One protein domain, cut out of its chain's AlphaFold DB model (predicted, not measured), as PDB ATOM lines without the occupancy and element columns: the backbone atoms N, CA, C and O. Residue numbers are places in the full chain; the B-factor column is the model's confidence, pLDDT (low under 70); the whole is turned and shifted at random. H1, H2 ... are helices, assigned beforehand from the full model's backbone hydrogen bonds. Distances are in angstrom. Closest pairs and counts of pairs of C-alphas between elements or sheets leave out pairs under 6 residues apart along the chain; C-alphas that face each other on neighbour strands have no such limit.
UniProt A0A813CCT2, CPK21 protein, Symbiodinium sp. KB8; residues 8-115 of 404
ATOM      1  N   ASP A   8     166.393 231.226 180.131       88.81
ATOM      2  CA  ASP A   8     167.760 231.277 180.663       88.81
ATOM      3  C   ASP A   8     167.828 231.147 182.191       88.81
ATOM      4  O   ASP A   8     168.810 230.622 182.709       88.81
ATOM      5  N   LEU A   9     166.757 231.512 182.910       86.81
ATOM      6  CA  LEU A   9     166.606 231.170 184.326       86.81
ATOM      7  C   LEU A   9     166.367 229.663 184.481       86.81
ATOM      8  O   LEU A   9     167.067 229.034 185.262       86.81
ATOM      9  N   ALA A  10     165.470 229.080 183.676       86.25
ATOM     10  CA  ALA A  10     165.194 227.642 183.677       86.25
ATOM     11  C   ALA A  10     166.440 226.800 183.336       86.25
ATOM     12  O   ALA A  10     166.718 225.816 184.017       86.25
ATOM     13  N   LYS A  11     167.243 227.215 182.342       88.19
ATOM     14  CA  LYS A  11     168.561 226.609 182.061       88.19
ATOM     15  C   LYS A  11     169.525 226.747 183.242       88.19
ATOM     16  O   LYS A  11     170.243 225.800 183.544       88.19
ATOM     17  N   LYS A  12     169.577 227.923 183.886       88.75
ATOM     18  CA  LYS A  12     170.479 228.167 185.022       88.75
ATOM     19  C   LYS A  12     170.103 227.309 186.229       88.75
ATOM     20  O   LYS A  12     171.002 226.780 186.867       88.75
ATOM     21  N   THR A  13     168.811 227.160 186.530       86.81
ATOM     22  CA  THR A  13     168.353 226.271 187.603       86.81
ATOM     23  C   THR A  13     168.577 224.812 187.233       86.81
ATOM     24  O   THR A  13     169.149 224.103 188.042       86.81
ATOM     25  N   ALA A  14     168.252 224.372 186.011       86.50
ATOM     26  CA  ALA A  14     168.540 223.003 185.571       86.50
ATOM     27  C   ALA A  14     170.029 222.650 185.744       86.50
ATOM     28  O   ALA A  14     170.343 221.678 186.411       86.50
ATOM     29  N   LYS A  15     170.945 223.518 185.289       87.75
ATOM     30  CA  LYS A  15     172.400 223.349 185.464       87.75
ATOM     31  C   LYS A  15     172.909 223.500 186.918       87.75
ATOM     32  O   LYS A  15     174.081 223.265 187.183       87.75
ATOM     33  N   ALA A  16     172.069 223.937 187.854       86.50
ATOM     34  CA  ALA A  16     172.383 223.952 189.286       86.50
ATOM     35  C   ALA A  16     171.776 222.753 190.040       86.50
ATOM     36  O   ALA A  16     172.168 222.499 191.175       86.50
ATOM     37  N   LEU A  17     170.823 222.048 189.419       87.75
ATOM     38  CA  LEU A  17     170.226 220.804 189.909       87.75
ATOM     39  C   LEU A  17     170.966 219.572 189.365       87.75
ATOM     40  O   LEU A  17     171.090 218.592 190.080       87.75
ATOM     41  N   ASP A  18     171.456 219.649 188.128       91.38
ATOM     42  CA  ASP A  18     172.353 218.691 187.472       91.38
ATOM     43  C   ASP A  18     173.722 218.694 188.180       91.38
ATOM     44  O   ASP A  18     174.594 219.520 187.889       91.38
ATOM     45  N   VAL A  19     173.878 217.822 189.182       86.00
ATOM     46  CA  VAL A  19     175.101 217.686 189.992       86.00
ATOM     47  C   VAL A  19     176.047 216.669 189.356       86.00
ATOM     48  O   VAL A  19     177.267 216.798 189.487       86.00
ATOM     49  N   ASN A  20     175.506 215.661 188.665       89.62
ATOM     50  CA  ASN A  20     176.298 214.614 188.024       89.62
ATOM     51  C   ASN A  20     176.853 215.014 186.629       89.62
ATOM     52  O   ASN A  20     177.851 214.436 186.189       89.62
ATOM     53  N   GLY A  21     176.279 216.030 185.974       88.56
ATOM     54  CA  GLY A  21     176.673 216.539 184.657       88.56
ATOM     55  C   GLY A  21     176.003 215.848 183.459       88.56
ATOM     56  O   GLY A  21     176.459 216.040 182.325       88.56
ATOM     57  N   ASP A  22     174.968 215.028 183.670       92.25
ATOM     58  CA  ASP A  22     174.300 214.235 182.630       92.25
ATOM     59  C   ASP A  22     173.243 215.013 181.822       92.25
ATOM     60  O   ASP A  22     172.810 214.544 180.766       92.25
ATOM     61  N   ASN A  23     172.961 216.269 182.197       85.56
ATOM     62  CA  ASN A  23     171.978 217.179 181.582       85.56
ATOM     63  C   ASN A  23     170.507 216.767 181.791       85.56
ATOM     64  O   ASN A  23     169.613 217.315 181.135       85.56
ATOM     65  N   SER A  24     170.240 215.833 182.702       86.69
ATOM     66  CA  SER A  24     168.915 215.576 183.256       86.69
ATOM     67  C   SER A  24     168.772 216.233 184.641       86.69
ATOM     68  O   SER A  24     169.382 217.262 184.926       86.69
ATOM     69  N   CYS A  25     167.853 215.720 185.452       88.12
ATOM     70  CA  CYS A  25     167.708 216.046 186.865       88.12
ATOM     71  C   CYS A  25     166.961 214.862 187.477       88.12
ATOM     72  O   CYS A  25     165.748 214.709 187.283       88.12
ATOM     73  N   GLU A  26     167.693 213.960 188.122       89.62
ATOM     74  CA  GLU A  26     167.088 212.776 188.725       89.62
ATOM     75  C   GLU A  26     166.278 213.139 189.978       89.62
ATOM     76  O   GLU A  26     166.463 214.177 190.614       89.62
ATOM     77  N   TYR A  27     165.372 212.244 190.385       86.62
ATOM     78  CA  TYR A  27     164.545 212.453 191.579       86.62
ATOM     79  C   TYR A  27     165.383 212.728 192.839       86.62
ATOM     80  O   TYR A  27     164.973 213.522 193.687       86.62
ATOM     81  N   LEU A  28     166.560 212.101 192.952       86.62
ATOM     82  CA  LEU A  28     167.486 212.309 194.064       86.62
ATOM     83  C   LEU A  28     168.117 213.710 194.040       86.62
ATOM     84  O   LEU A  28     168.205 214.345 195.084       86.62
ATOM     85  N   GLU A  29     168.493 214.216 192.866       87.38
ATOM     86  CA  GLU A  29     169.042 215.567 192.705       87.38
ATOM     87  C   GLU A  29     167.983 216.634 192.995       87.38
ATOM     88  O   GLU A  29     168.216 217.548 193.786       87.38
ATOM     89  N   PHE A  30     166.777 216.469 192.442       87.50
ATOM     90  CA  PHE A  30     165.653 217.363 192.709       87.50
ATOM     91  C   PHE A  30     165.271 217.381 194.198       87.50
ATOM     92  O   PHE A  30     165.071 218.451 194.771       87.50
ATOM     93  N   THR A  31     165.187 216.215 194.851       85.31
ATOM     94  CA  THR A  31     164.855 216.157 196.285       85.31
ATOM     95  C   THR A  31     165.977 216.685 197.168       85.31
ATOM     96  O   THR A  31     165.676 217.434 198.094       85.31
ATOM     97  N   ALA A  32     167.246 216.386 196.867       83.69
ATOM     98  CA  ALA A  32     168.381 216.984 197.562       83.69
ATOM     99  C   ALA A  32     168.341 218.516 197.453       83.69
ATOM    100  O   ALA A  32     168.341 219.199 198.472       83.69
ATOM    101  N   ALA A  33     168.204 219.064 196.246       83.62
ATOM    102  CA  ALA A  33     168.162 220.506 196.036       83.62
ATOM    103  C   ALA A  33     166.944 221.186 196.680       83.62
ATOM    104  O   ALA A  33     167.086 222.274 197.236       83.62
ATOM    105  N   CYS A  34     165.756 220.571 196.664       82.88
ATOM    106  CA  CYS A  34     164.590 221.106 197.373       82.88
ATOM    107  C   CYS A  34     164.768 221.087 198.898       82.88
ATOM    108  O   CYS A  34     164.337 222.030 199.560       82.88
ATOM    109  N   LEU A  35     165.404 220.051 199.456       82.19
ATOM    110  CA  LEU A  35     165.732 219.998 200.883       82.19
ATOM    111  C   LEU A  35     166.775 221.067 201.237       82.19
ATOM    112  O   LEU A  35     166.505 221.880 202.114       82.19
ATOM    113  N   LEU A  36     167.886 221.150 200.495       79.44
ATOM    114  CA  LEU A  36     168.909 222.187 200.682       79.44
ATOM    115  C   LEU A  36     168.333 223.606 200.526       79.44
ATOM    116  O   LEU A  36     168.682 224.483 201.304       79.44
ATOM    117  N   SER A  37     167.406 223.834 199.589       78.50
ATOM    118  CA  SER A  37     166.756 225.145 199.415       78.50
ATOM    119  C   SER A  37     165.915 225.527 200.637       78.50
ATOM    120  O   SER A  37     166.044 226.635 201.143       78.50
ATOM    121  N   MET A  38     165.091 224.608 201.158       77.88
ATOM    122  CA  MET A  38     164.309 224.852 202.380       77.88
ATOM    123  C   MET A  38     165.201 225.013 203.621       77.88
ATOM    124  O   MET A  38     164.866 225.765 204.532       77.88
ATOM    125  N   GLU A  39     166.347 224.335 203.656       79.50
ATOM    126  CA  GLU A  39     167.363 224.476 204.699       79.50
ATOM    127  C   GLU A  39     168.098 225.828 204.649       79.50
ATOM    128  O   GLU A  39     168.317 226.445 205.693       79.50
ATOM    129  N   GLU A  40     168.441 226.319 203.454       78.75
ATOM    130  CA  GLU A  40     169.020 227.651 203.245       78.75
ATOM    131  C   GLU A  40     168.004 228.759 203.564       78.75
ATOM    132  O   GLU A  40     168.337 229.695 204.293       78.75
ATOM    133  N   GLU A  41     166.751 228.626 203.110       78.88
ATOM    134  CA  GLU A  41     165.644 229.532 203.456       78.88
ATOM    135  C   GLU A  41     165.407 229.591 204.976       78.88
ATOM    136  O   GLU A  41     165.175 230.670 205.525       78.88
ATOM    137  N   PHE A  42     165.521 228.460 205.679       82.06
ATOM    138  CA  PHE A  42     165.409 228.399 207.139       82.06
ATOM    139  C   PHE A  42     166.582 229.103 207.842       82.06
ATOM    140  O   PHE A  42     166.367 229.909 208.751       82.06
ATOM    141  N   ASP A  43     167.819 228.885 207.389       82.44
ATOM    142  CA  ASP A  43     168.994 229.579 207.927       82.44
ATOM    143  C   ASP A  43     168.978 231.094 207.602       82.44
ATOM    144  O   ASP A  43     169.517 231.906 208.361       82.44
ATOM    145  N   GLU A  44     168.375 231.524 206.487       82.44
ATOM    146  CA  GLU A  44     168.114 232.944 206.208       82.44
ATOM    147  C   GLU A  44     167.010 233.526 207.099       82.44
ATOM    148  O   GLU A  44     167.175 234.645 207.603       82.44
ATOM    149  N   LEU A  45     165.931 232.776 207.351       83.44
ATOM    150  CA  LEU A  45     164.844 233.174 208.246       83.44
ATOM    151  C   LEU A  45     165.353 233.385 209.677       83.44
ATOM    152  O   LEU A  45     165.112 234.447 210.247       83.44
ATOM    153  N   LEU A  46     166.144 232.453 210.223       83.94
ATOM    154  CA  LEU A  46     166.770 232.600 211.547       83.94
ATOM    155  C   LEU A  46     167.666 233.843 211.628       83.94
ATOM    156  O   LEU A  46     167.587 234.613 212.588       83.94
ATOM    157  N   ARG A  47     168.475 234.104 210.589       84.38
ATOM    158  CA  ARG A  47     169.264 235.343 210.493       84.38
ATOM    159  C   ARG A  47     168.380 236.582 210.403       84.38
ATOM    160  O   ARG A  47     168.809 237.645 210.843       84.38
ATOM    161  N   GLN A  48     167.225 236.525 209.742       83.56
ATOM    162  CA  GLN A  48     166.307 237.663 209.657       83.56
ATOM    163  C   GLN A  48     165.647 237.935 211.009       83.56
ATOM    164  O   GLN A  48     165.643 239.086 211.433       83.56
ATOM    165  N   GLU A  49     165.172 236.900 211.695       84.75
ATOM    166  CA  GLU A  49     164.464 237.038 212.966       84.75
ATOM    167  C   GLU A  49     165.385 237.586 214.061       84.75
ATOM    168  O   GLU A  49     165.063 238.583 214.701       84.75
ATOM    169  N   PHE A  50     166.617 237.072 214.162       84.31
ATOM    170  CA  PHE A  50     167.635 237.650 215.047       84.31
ATOM    171  C   PHE A  50     167.879 239.150 214.771       84.31
ATOM    172  O   PHE A  50     168.040 239.937 215.698       84.31
ATOM    173  N   ARG A  51     167.844 239.583 213.498       84.69
ATOM    174  CA  ARG A  51     167.984 241.001 213.094       84.69
ATOM    175  C   ARG A  51     166.725 241.854 213.318       84.69
ATOM    176  O   ARG A  51     166.819 243.075 213.197       84.69
ATOM    177  N   ILE A  52     165.572 241.246 213.595       83.31
ATOM    178  CA  ILE A  52     164.332 241.932 213.993       83.31
ATOM    179  C   ILE A  52     164.299 242.098 215.518       83.31
ATOM    180  O   ILE A  52     163.926 243.164 216.007       83.31
ATOM    181  N   LEU A  53     164.742 241.074 216.251       83.31
ATOM    182  CA  LEU A  53     164.797 241.048 217.714       83.31
ATOM    183  C   LEU A  53     165.939 241.910 218.275       83.31
ATOM    184  O   LEU A  53     165.732 242.620 219.257       83.31
ATOM    185  N   ASP A  54     167.115 241.925 217.633       86.81
ATOM    186  CA  ASP A  54     168.261 242.770 218.011       86.81
ATOM    187  C   ASP A  54     168.049 244.241 217.597       86.81
ATOM    188  O   ASP A  54     168.771 244.824 216.780       86.81
ATOM    189  N   ALA A  55     167.019 244.862 218.172       80.69
ATOM    190  CA  ALA A  55     166.641 246.248 217.923       80.69
ATOM    191  C   ALA A  55     167.742 247.242 218.341       80.69
ATOM    192  O   ALA A  55     167.851 248.321 217.750       80.69
ATOM    193  N   LYS A  56     168.580 246.879 219.326       80.50
ATOM    194  CA  LYS A  56     169.760 247.657 219.738       80.50
ATOM    195  C   LYS A  56     170.993 247.452 218.847       80.50
ATOM    196  O   LYS A  56     171.894 248.287 218.905       80.50
ATOM    197  N   ARG A  57     171.023 246.416 217.998       80.06
ATOM    198  CA  ARG A  57     172.188 245.987 217.196       80.06
ATOM    199  C   ARG A  57     173.422 245.659 218.042       80.06
ATOM    200  O   ARG A  57     174.546 245.992 217.663       80.06
ATOM    201  N   SER A  58     173.206 245.025 219.190       81.50
ATOM    202  CA  SER A  58     174.264 244.556 220.092       81.50
ATOM    203  C   SER A  58     175.097 243.439 219.444       81.50
ATOM    204  O   SER A  58     176.308 243.365 219.641       81.50
ATOM    205  N   GLY A  59     174.456 242.586 218.635       81.81
ATOM    206  CA  GLY A  59     174.963 241.267 218.244       81.81
ATOM    207  C   GLY A  59     174.610 240.155 219.243       81.81
ATOM    208  O   GLY A  59     174.954 239.001 218.996       81.81
ATOM    209  N   ASN A  60     173.907 240.508 220.321       86.62
ATOM    210  CA  ASN A  60     173.421 239.663 221.410       86.62
ATOM    211  C   ASN A  60     171.971 240.091 221.718       86.62
ATOM    212  O   ASN A  60     171.666 241.288 221.679       86.62
ATOM    213  N   LEU A  61     171.087 239.146 222.042       86.38
ATOM    214  CA  LEU A  61     169.706 239.431 222.447       86.38
ATOM    215  C   LEU A  61     169.604 239.505 223.970       86.38
ATOM    216  O   LEU A  61     169.902 238.532 224.657       86.38
ATOM    217  N   SER A  62     169.130 240.628 224.516       85.62
ATOM    218  CA  SER A  62     168.814 240.686 225.949       85.62
ATOM    219  C   SER A  62     167.468 240.000 226.251       85.62
ATOM    220  O   SER A  62     166.608 239.924 225.367       85.62
ATOM    221  N   PRO A  63     167.195 239.586 227.505       83.81
ATOM    222  CA  PRO A  63     165.946 238.918 227.891       83.81
ATOM    223  C   PRO A  63     164.652 239.630 227.463       83.81
ATOM    224  O   PRO A  63     163.636 238.988 227.210       83.81
ATOM    225  N   LYS A  64     164.692 240.963 227.344       83.44
ATOM    226  CA  LYS A  64     163.556 241.809 226.935       83.44
ATOM    227  C   LYS A  64     163.368 241.896 225.418       83.44
ATOM    228  O   LYS A  64     162.274 242.194 224.958       83.44
ATOM    229  N   GLU A  65     164.423 241.653 224.647       84.00
ATOM    230  CA  GLU A  65     164.359 241.527 223.183       84.00
ATOM    231  C   GLU A  65     163.970 240.109 222.767       84.00
ATOM    232  O   GLU A  65     163.328 239.925 221.739       84.00
ATOM    233  N   MET A  66     164.278 239.119 223.609       82.50
ATOM    234  CA  MET A  66     163.829 237.742 223.430       82.50
ATOM    235  C   MET A  66     162.340 237.551 223.777       82.50
ATOM    236  O   MET A  66     161.675 236.718 223.167       82.50
ATOM    237  N   GLU A  67     161.785 238.340 224.708       78.94
ATOM    238  CA  GLU A  67     160.378 238.270 225.149       78.94
ATOM    239  C   GLU A  67     159.320 238.164 224.020       78.94
ATOM    240  O   GLU A  67     158.447 237.296 224.145       78.94
ATOM    241  N   PRO A  68     159.345 238.962 222.927       77.88
ATOM    242  CA  PRO A  68     158.406 238.804 221.812       77.88
ATOM    243  C   PRO A  68     158.525 237.450 221.096       77.88
ATOM    244  O   PRO A  68     157.499 236.809 220.872       77.88
ATOM    245  N   LEU A  69     159.737 236.950 220.822       78.19
ATOM    246  CA  LEU A  69     159.916 235.607 220.250       78.19
ATOM    247  C   LEU A  69     159.501 234.519 221.253       78.19
ATOM    248  O   LEU A  69     158.831 233.561 220.874       78.19
ATOM    249  N   MET A  70     159.767 234.696 222.552       74.19
ATOM    250  CA  MET A  70     159.195 233.829 223.588       74.19
ATOM    251  C   MET A  70     157.662 233.893 223.632       74.19
ATOM    252  O   MET A  70     157.045 232.958 224.128       74.19
ATOM    253  N   LEU A  71     157.019 234.981 223.194       74.69
ATOM    254  CA  LEU A  71     155.558 235.108 223.160       74.69
ATOM    255  C   LEU A  71     154.949 234.432 221.929       74.69
ATOM    256  O   LEU A  71     153.958 233.717 222.069       74.69
ATOM    257  N   GLU A  72     155.559 234.589 220.757       72.94
ATOM    258  CA  GLU A  72     155.142 233.893 219.536       72.94
ATOM    259  C   GLU A  72     155.376 232.377 219.653       72.94
ATOM    260  O   GLU A  72     154.481 231.572 219.385       72.94
ATOM    261  N   LEU A  73     156.523 231.973 220.207       69.00
ATOM    262  CA  LEU A  73     156.832 230.574 220.490       69.00
ATOM    263  C   LEU A  73     156.169 230.026 221.760       69.00
ATOM    264  O   LEU A  73     156.235 228.817 221.971       69.00
ATOM    265  N   LYS A  74     155.482 230.826 222.594       64.19
ATOM    266  CA  LYS A  74     154.829 230.314 223.826       64.19
ATOM    267  C   LYS A  74     153.788 229.226 223.539       64.19
ATOM    268  O   LYS A  74     153.596 228.336 224.364       64.19
ATOM    269  N   ALA A  75     153.188 229.232 222.345       60.78
ATOM    270  CA  ALA A  75     152.303 228.167 221.870       60.78
ATOM    271  C   ALA A  75     153.022 226.819 221.625       60.78
ATOM    272  O   ALA A  75     152.423 225.765 221.831       60.78
ATOM    273  N   LEU A  76     154.301 226.837 221.229       56.09
ATOM    274  CA  LEU A  76     155.170 225.656 221.112       56.09
ATOM    275  C   LEU A  76     155.794 225.287 222.470       56.09
ATOM    276  O   LEU A  76     155.766 224.126 222.887       56.09
ATOM    277  N   ALA A  77     156.305 226.286 223.191       52.94
ATOM    278  CA  ALA A  77     156.973 226.146 224.483       52.94
ATOM    279  C   ALA A  77     156.077 225.611 225.606       52.94
ATOM    280  O   ALA A  77     156.592 225.005 226.543       52.94
ATOM    281  N   ALA A  78     154.750 225.747 225.497       55.34
ATOM    282  CA  ALA A  78     153.792 225.110 226.408       55.34
ATOM    283  C   ALA A  78     153.955 223.576 226.505       55.34
ATOM    284  O   ALA A  78     153.464 222.971 227.455       55.34
ATOM    285  N   SER A  79     154.653 222.948 225.550       58.22
ATOM    286  CA  SER A  79     155.029 221.527 225.587       58.22
ATOM    287  C   SER A  79     156.431 221.239 226.147       58.22
ATOM    288  O   SER A  79     156.746 220.071 226.371       58.22
ATOM    289  N   ARG A  80     157.288 222.259 226.325       57.00
ATOM    290  CA  ARG A  80     158.748 222.065 226.423       57.00
ATOM    291  C   ARG A  80     159.505 222.891 227.471       57.00
ATOM    292  O   ARG A  80     160.610 222.487 227.793       57.00
ATOM    293  N   GLY A  81     158.941 223.970 228.018       60.16
ATOM    294  CA  GLY A  81     159.532 224.714 229.149       60.16
ATOM    295  C   GLY A  81     160.204 226.051 228.808       60.16
ATOM    296  O   GLY A  81     160.121 226.956 229.630       60.16
ATOM    297  N   PHE A  82     160.762 226.187 227.599       66.19
ATOM    298  CA  PHE A  82     161.461 227.357 227.029       66.19
ATOM    299  C   PHE A  82     161.636 228.588 227.936       66.19
ATOM    300  O   PHE A  82     160.818 229.519 227.935       66.19
ATOM    301  N   THR A  83     162.767 228.627 228.633       75.19
ATOM    302  CA  THR A  83     163.329 229.834 229.250       75.19
ATOM    303  C   THR A  83     164.595 230.262 228.507       75.19
ATOM    304  O   THR A  83     165.169 229.497 227.737       75.19
ATOM    305  N   ILE A  84     165.047 231.500 228.725       78.06
ATOM    306  CA  ILE A  84     166.330 231.986 228.180       78.06
ATOM    307  C   ILE A  84     167.501 231.162 228.738       78.06
ATOM    308  O   ILE A  84     168.433 230.856 228.007       78.06
ATOM    309  N   GLU A  85     167.372 230.708 229.986       83.12
ATOM    310  CA  GLU A  85     168.291 229.821 230.717       83.12
ATOM    311  C   GLU A  85     168.463 228.419 230.075       83.12
ATOM    312  O   GLU A  85     169.328 227.659 230.500       83.12
ATOM    313  N   GLU A  86     167.647 228.048 229.076       83.44
ATOM    314  CA  GLU A  86     167.825 226.829 228.260       83.44
ATOM    315  C   GLU A  86     168.603 227.078 226.948       83.44
ATOM    316  O   GLU A  86     168.901 226.127 226.222       83.44
ATOM    317  N   ILE A  87     168.879 228.344 226.618       83.62
ATOM    318  CA  ILE A  87     169.522 228.808 225.374       83.62
ATOM    319  C   ILE A  87     170.913 229.365 225.677       83.62
ATOM    320  O   ILE A  87     171.871 229.024 224.989       83.62
ATOM    321  N   ASP A  88     170.965 230.219 226.703       88.12
ATOM    322  CA  ASP A  88     172.147 230.808 227.325       88.12
ATOM    323  C   ASP A  88     173.041 229.677 227.854       88.12
ATOM    324  O   ASP A  88     172.713 228.992 228.828       88.12
ATOM    325  N   ALA A  89     174.128 229.408 227.130       83.94
ATOM    326  CA  ALA A  89     174.990 228.252 227.333       83.94
ATOM    327  C   ALA A  89     176.304 228.609 228.043       83.94
ATOM    328  O   ALA A  89     176.960 227.707 228.578       83.94
ATOM    329  N   ASP A  90     176.693 229.890 228.064       84.88
ATOM    330  CA  ASP A  90     177.837 230.385 228.841       84.88
ATOM    331  C   ASP A  90     177.450 231.060 230.175       84.88
ATOM    332  O   ASP A  90     178.264 231.067 231.108       84.88
ATOM    333  N   GLY A  91     176.191 231.483 230.325       85.06
ATOM    334  CA  GLY A  91     175.602 232.023 231.547       85.06
ATOM    335  C   GLY A  91     175.699 233.544 231.695       85.06
ATOM    336  O   GLY A  91     175.620 234.027 232.831       85.06
ATOM    337  N   ASP A  92     175.922 234.310 230.617       86.31
ATOM    338  CA  ASP A  92     176.022 235.779 230.678       86.31
ATOM    339  C   ASP A  92     174.666 236.505 230.838       86.31
ATOM    340  O   ASP A  92     174.635 237.679 231.232       86.31
ATOM    341  N   GLY A  93     173.541 235.810 230.626       84.25
ATOM    342  CA  GLY A  93     172.189 236.359 230.740       84.25
ATOM    343  C   GLY A  93     171.671 237.065 229.481       84.25
ATOM    344  O   GLY A  93     170.636 237.738 229.543       84.25
ATOM    345  N   GLN A  94     172.372 236.943 228.355       87.25
ATOM    346  CA  GLN A  94     171.950 237.324 227.007       87.25
ATOM    347  C   GLN A  94     171.878 236.056 226.132       87.25
ATOM    348  O   GLN A  94     171.905 234.938 226.638       87.25
ATOM    349  N   VAL A  95     171.693 236.210 224.819       87.69
ATOM    350  CA  VAL A  95     171.773 235.099 223.856       87.69
ATOM    351  C   VAL A  95     172.547 235.554 222.622       87.69
ATOM    352  O   VAL A  95     172.116 236.473 221.913       87.69
ATOM    353  N   ASP A  96     173.678 234.913 222.340       87.38
ATOM    354  CA  ASP A  96     174.487 235.171 221.149       87.38
ATOM    355  C   ASP A  96     173.826 234.584 219.888       87.38
ATOM    356  O   ASP A  96     173.068 233.613 219.937       87.38
ATOM    357  N   PHE A  97     174.158 235.121 218.707       85.00
ATOM    358  CA  PHE A  97     173.660 234.569 217.433       85.00
ATOM    359  C   PHE A  97     173.999 233.075 217.264       85.00
ATOM    360  O   PHE A  97     173.209 232.313 216.705       85.00
ATOM    361  N   GLN A  98     175.157 232.647 217.776       86.19
ATOM    362  CA  GLN A  98     175.559 231.244 217.738       86.19
ATOM    363  C   GLN A  98     174.674 230.370 218.639       86.19
ATOM    364  O   GLN A  98     174.327 229.265 218.234       86.19
ATOM    365  N   GLU A  99     174.275 230.842 219.819       87.19
ATOM    366  CA  GLU A  99     173.426 230.093 220.758       87.19
ATOM    367  C   GLU A  99     171.983 230.029 220.262       87.19
ATOM    368  O   GLU A  99     171.399 228.948 220.173       87.19
ATOM    369  N   PHE A 100     171.458 231.169 219.799       85.06
ATOM    370  CA  PHE A 100     170.162 231.271 219.131       85.06
ATOM    371  C   PHE A 100     170.036 230.244 217.999       85.06
ATOM    372  O   PHE A 100     169.090 229.457 217.968       85.06
ATOM    373  N   CYS A 101     171.020 230.186 217.096       85.25
ATOM    374  CA  CYS A 101     171.043 229.187 216.032       85.25
ATOM    375  C   CYS A 101     171.499 227.784 216.483       85.25
ATOM    376  O   CYS A 101     171.268 226.834 215.744       85.25
ATOM    377  N   SER A 102     172.066 227.594 217.678       84.06
ATOM    378  CA  SER A 102     172.296 226.246 218.230       84.06
ATOM    379  C   SER A 102     171.012 225.636 218.798       84.06
ATOM    380  O   SER A 102     170.832 224.422 218.728       84.06
ATOM    381  N   TYR A 103     170.105 226.471 219.320       81.69
ATOM    382  CA  TYR A 103     168.806 226.047 219.852       81.69
ATOM    383  C   TYR A 103     167.725 225.951 218.762       81.69
ATOM    384  O   TYR A 103     166.941 225.001 218.746       81.69
ATOM    385  N   PHE A 104     167.677 226.922 217.841       80.94
ATOM    386  CA  PHE A 104     166.656 226.998 216.784       80.94
ATOM    387  C   PHE A 104     167.102 226.507 215.410       80.94
ATOM    388  O   PHE A 104     166.253 226.236 214.561       80.94
ATOM    389  N   GLY A 105     168.408 226.435 215.166       80.94
ATOM    390  CA  GLY A 105     168.965 225.978 213.901       80.94
ATOM    391  C   GLY A 105     169.073 224.463 213.801       80.94
ATOM    392  O   GLY A 105     168.461 223.692 214.543       80.94
ATOM    393  N   ARG A 106     169.846 224.029 212.811       80.50
ATOM    394  CA  ARG A 106     169.942 222.633 212.396       80.50
ATOM    395  C   ARG A 106     171.136 221.960 213.087       80.50
ATOM    396  O   ARG A 106     172.232 222.528 213.100       80.50
ATOM    397  N   PRO A 107     170.976 220.745 213.645       71.31
ATOM    398  CA  PRO A 107     172.077 220.050 214.300       71.31
ATOM    399  C   PRO A 107     173.209 219.767 213.304       71.31
ATOM    400  O   PRO A 107     172.964 219.385 212.161       71.31
ATOM    401  N   ASN A 108     174.454 219.898 213.771       70.62
ATOM    402  CA  ASN A 108     175.696 219.788 212.989       70.62
ATOM    403  C   ASN A 108     175.990 220.954 212.015       70.62
ATOM    404  O   ASN A 108     176.993 220.892 211.304       70.62
ATOM    405  N   VAL A 109     175.200 222.036 212.005       74.50
ATOM    406  CA  VAL A 109     175.538 223.265 211.262       74.50
ATOM    407  C   VAL A 109     176.333 224.223 212.154       74.50
ATOM    408  O   VAL A 109     175.905 224.580 213.248       74.50
ATOM    409  N   SER A 110     177.502 224.665 211.683       72.00
ATOM    410  CA  SER A 110     178.319 225.660 212.390       72.00
ATOM    411  C   SER A 110     177.894 227.078 212.005       72.00
ATOM    412  O   SER A 110     178.343 227.636 210.999       72.00
ATOM    413  N   TYR A 111     177.020 227.673 212.819       72.69
ATOM    414  CA  TYR A 111     176.548 229.052 212.671       72.69
ATOM    415  C   TYR A 111     177.622 230.068 213.089       72.69
ATOM    416  O   TYR A 111     177.498 230.780 214.083       72.69
ATOM    417  N   SER A 112     178.708 230.121 212.315       65.31
ATOM    418  CA  SER A 112     179.802 231.066 212.540       65.31
ATOM    419  C   SER A 112     179.306 232.519 212.535       65.31
ATOM    420  O   SER A 112     178.392 232.881 211.789       65.31
ATOM    421  N   ARG A 113     179.959 233.373 213.336       58.09
ATOM    422  CA  ARG A 113     179.595 234.780 213.627       58.09
ATOM    423  C   ARG A 113     179.609 235.738 212.416       58.09
ATOM    424  O   ARG A 113     179.525 236.953 212.579       58.09
ATOM    425  N   ALA A 114     179.731 235.212 211.200       47.81
ATOM    426  CA  ALA A 114     179.748 235.936 209.939       47.81
ATOM    427  C   ALA A 114     178.343 236.402 209.506       47.81
ATOM    428  O   ALA A 114     177.886 236.121 208.398       47.81
ATOM    429  N   LEU A 115     177.688 237.218 210.341       47.09
ATOM    430  CA  LEU A 115     176.863 238.286 209.780       47.09
ATOM    431  C   LEU A 115     177.810 239.174 208.955       47.09
ATOM    432  O   LEU A 115     178.756 239.724 209.530       47.09
TER     433      LEU A 115
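AT A GLANCE: This is residues 8 to 115 of the 404 residues of the protein "CPK21 protein" of Symbiodinium sp. KB8 (UniProt A0A813CCT2). The long helix H2 makes the long axis; H1 forms a corner near its beginning, and H3, H4, H5 and loops gather as a head towards its end. The 108 printed residues include five named helices, H1 to H5, and no named strand: all helix. The whole is loose, with a radius of gyration of the C-alphas of 18.2 A, spanning 53 by 31 by 23 A.

HOW THE PARTS SIT: H1, residues 8 to 17, only just touches H2, residues 27 to 53; their closest C-alphas, Leu 17 and Glu 29, are 6.1 A apart. H3, residues 63 to 72, touches H2 at residue 53 alone. H4, residues 74 to 77, meets H3 only through their link. H5, residues 97 to 104, touches H2 at a steep tilt of 57 degrees. Every O i to N i+4 pair is within hydrogen-bond range in H1, H2 and H5, 4 of 6 in H3.

IN THESE COORDINATES: H2 measures 38.7 A, from C-alpha 27 at (164.545, 212.453, 191.579) to C-alpha 53 at (164.797, 241.048, 217.714).

THE WHOLE: The printed part has no cut. The link H4 to H5 is long. Residues 73 to 82 and 112 to 115 have pLDDT under 70.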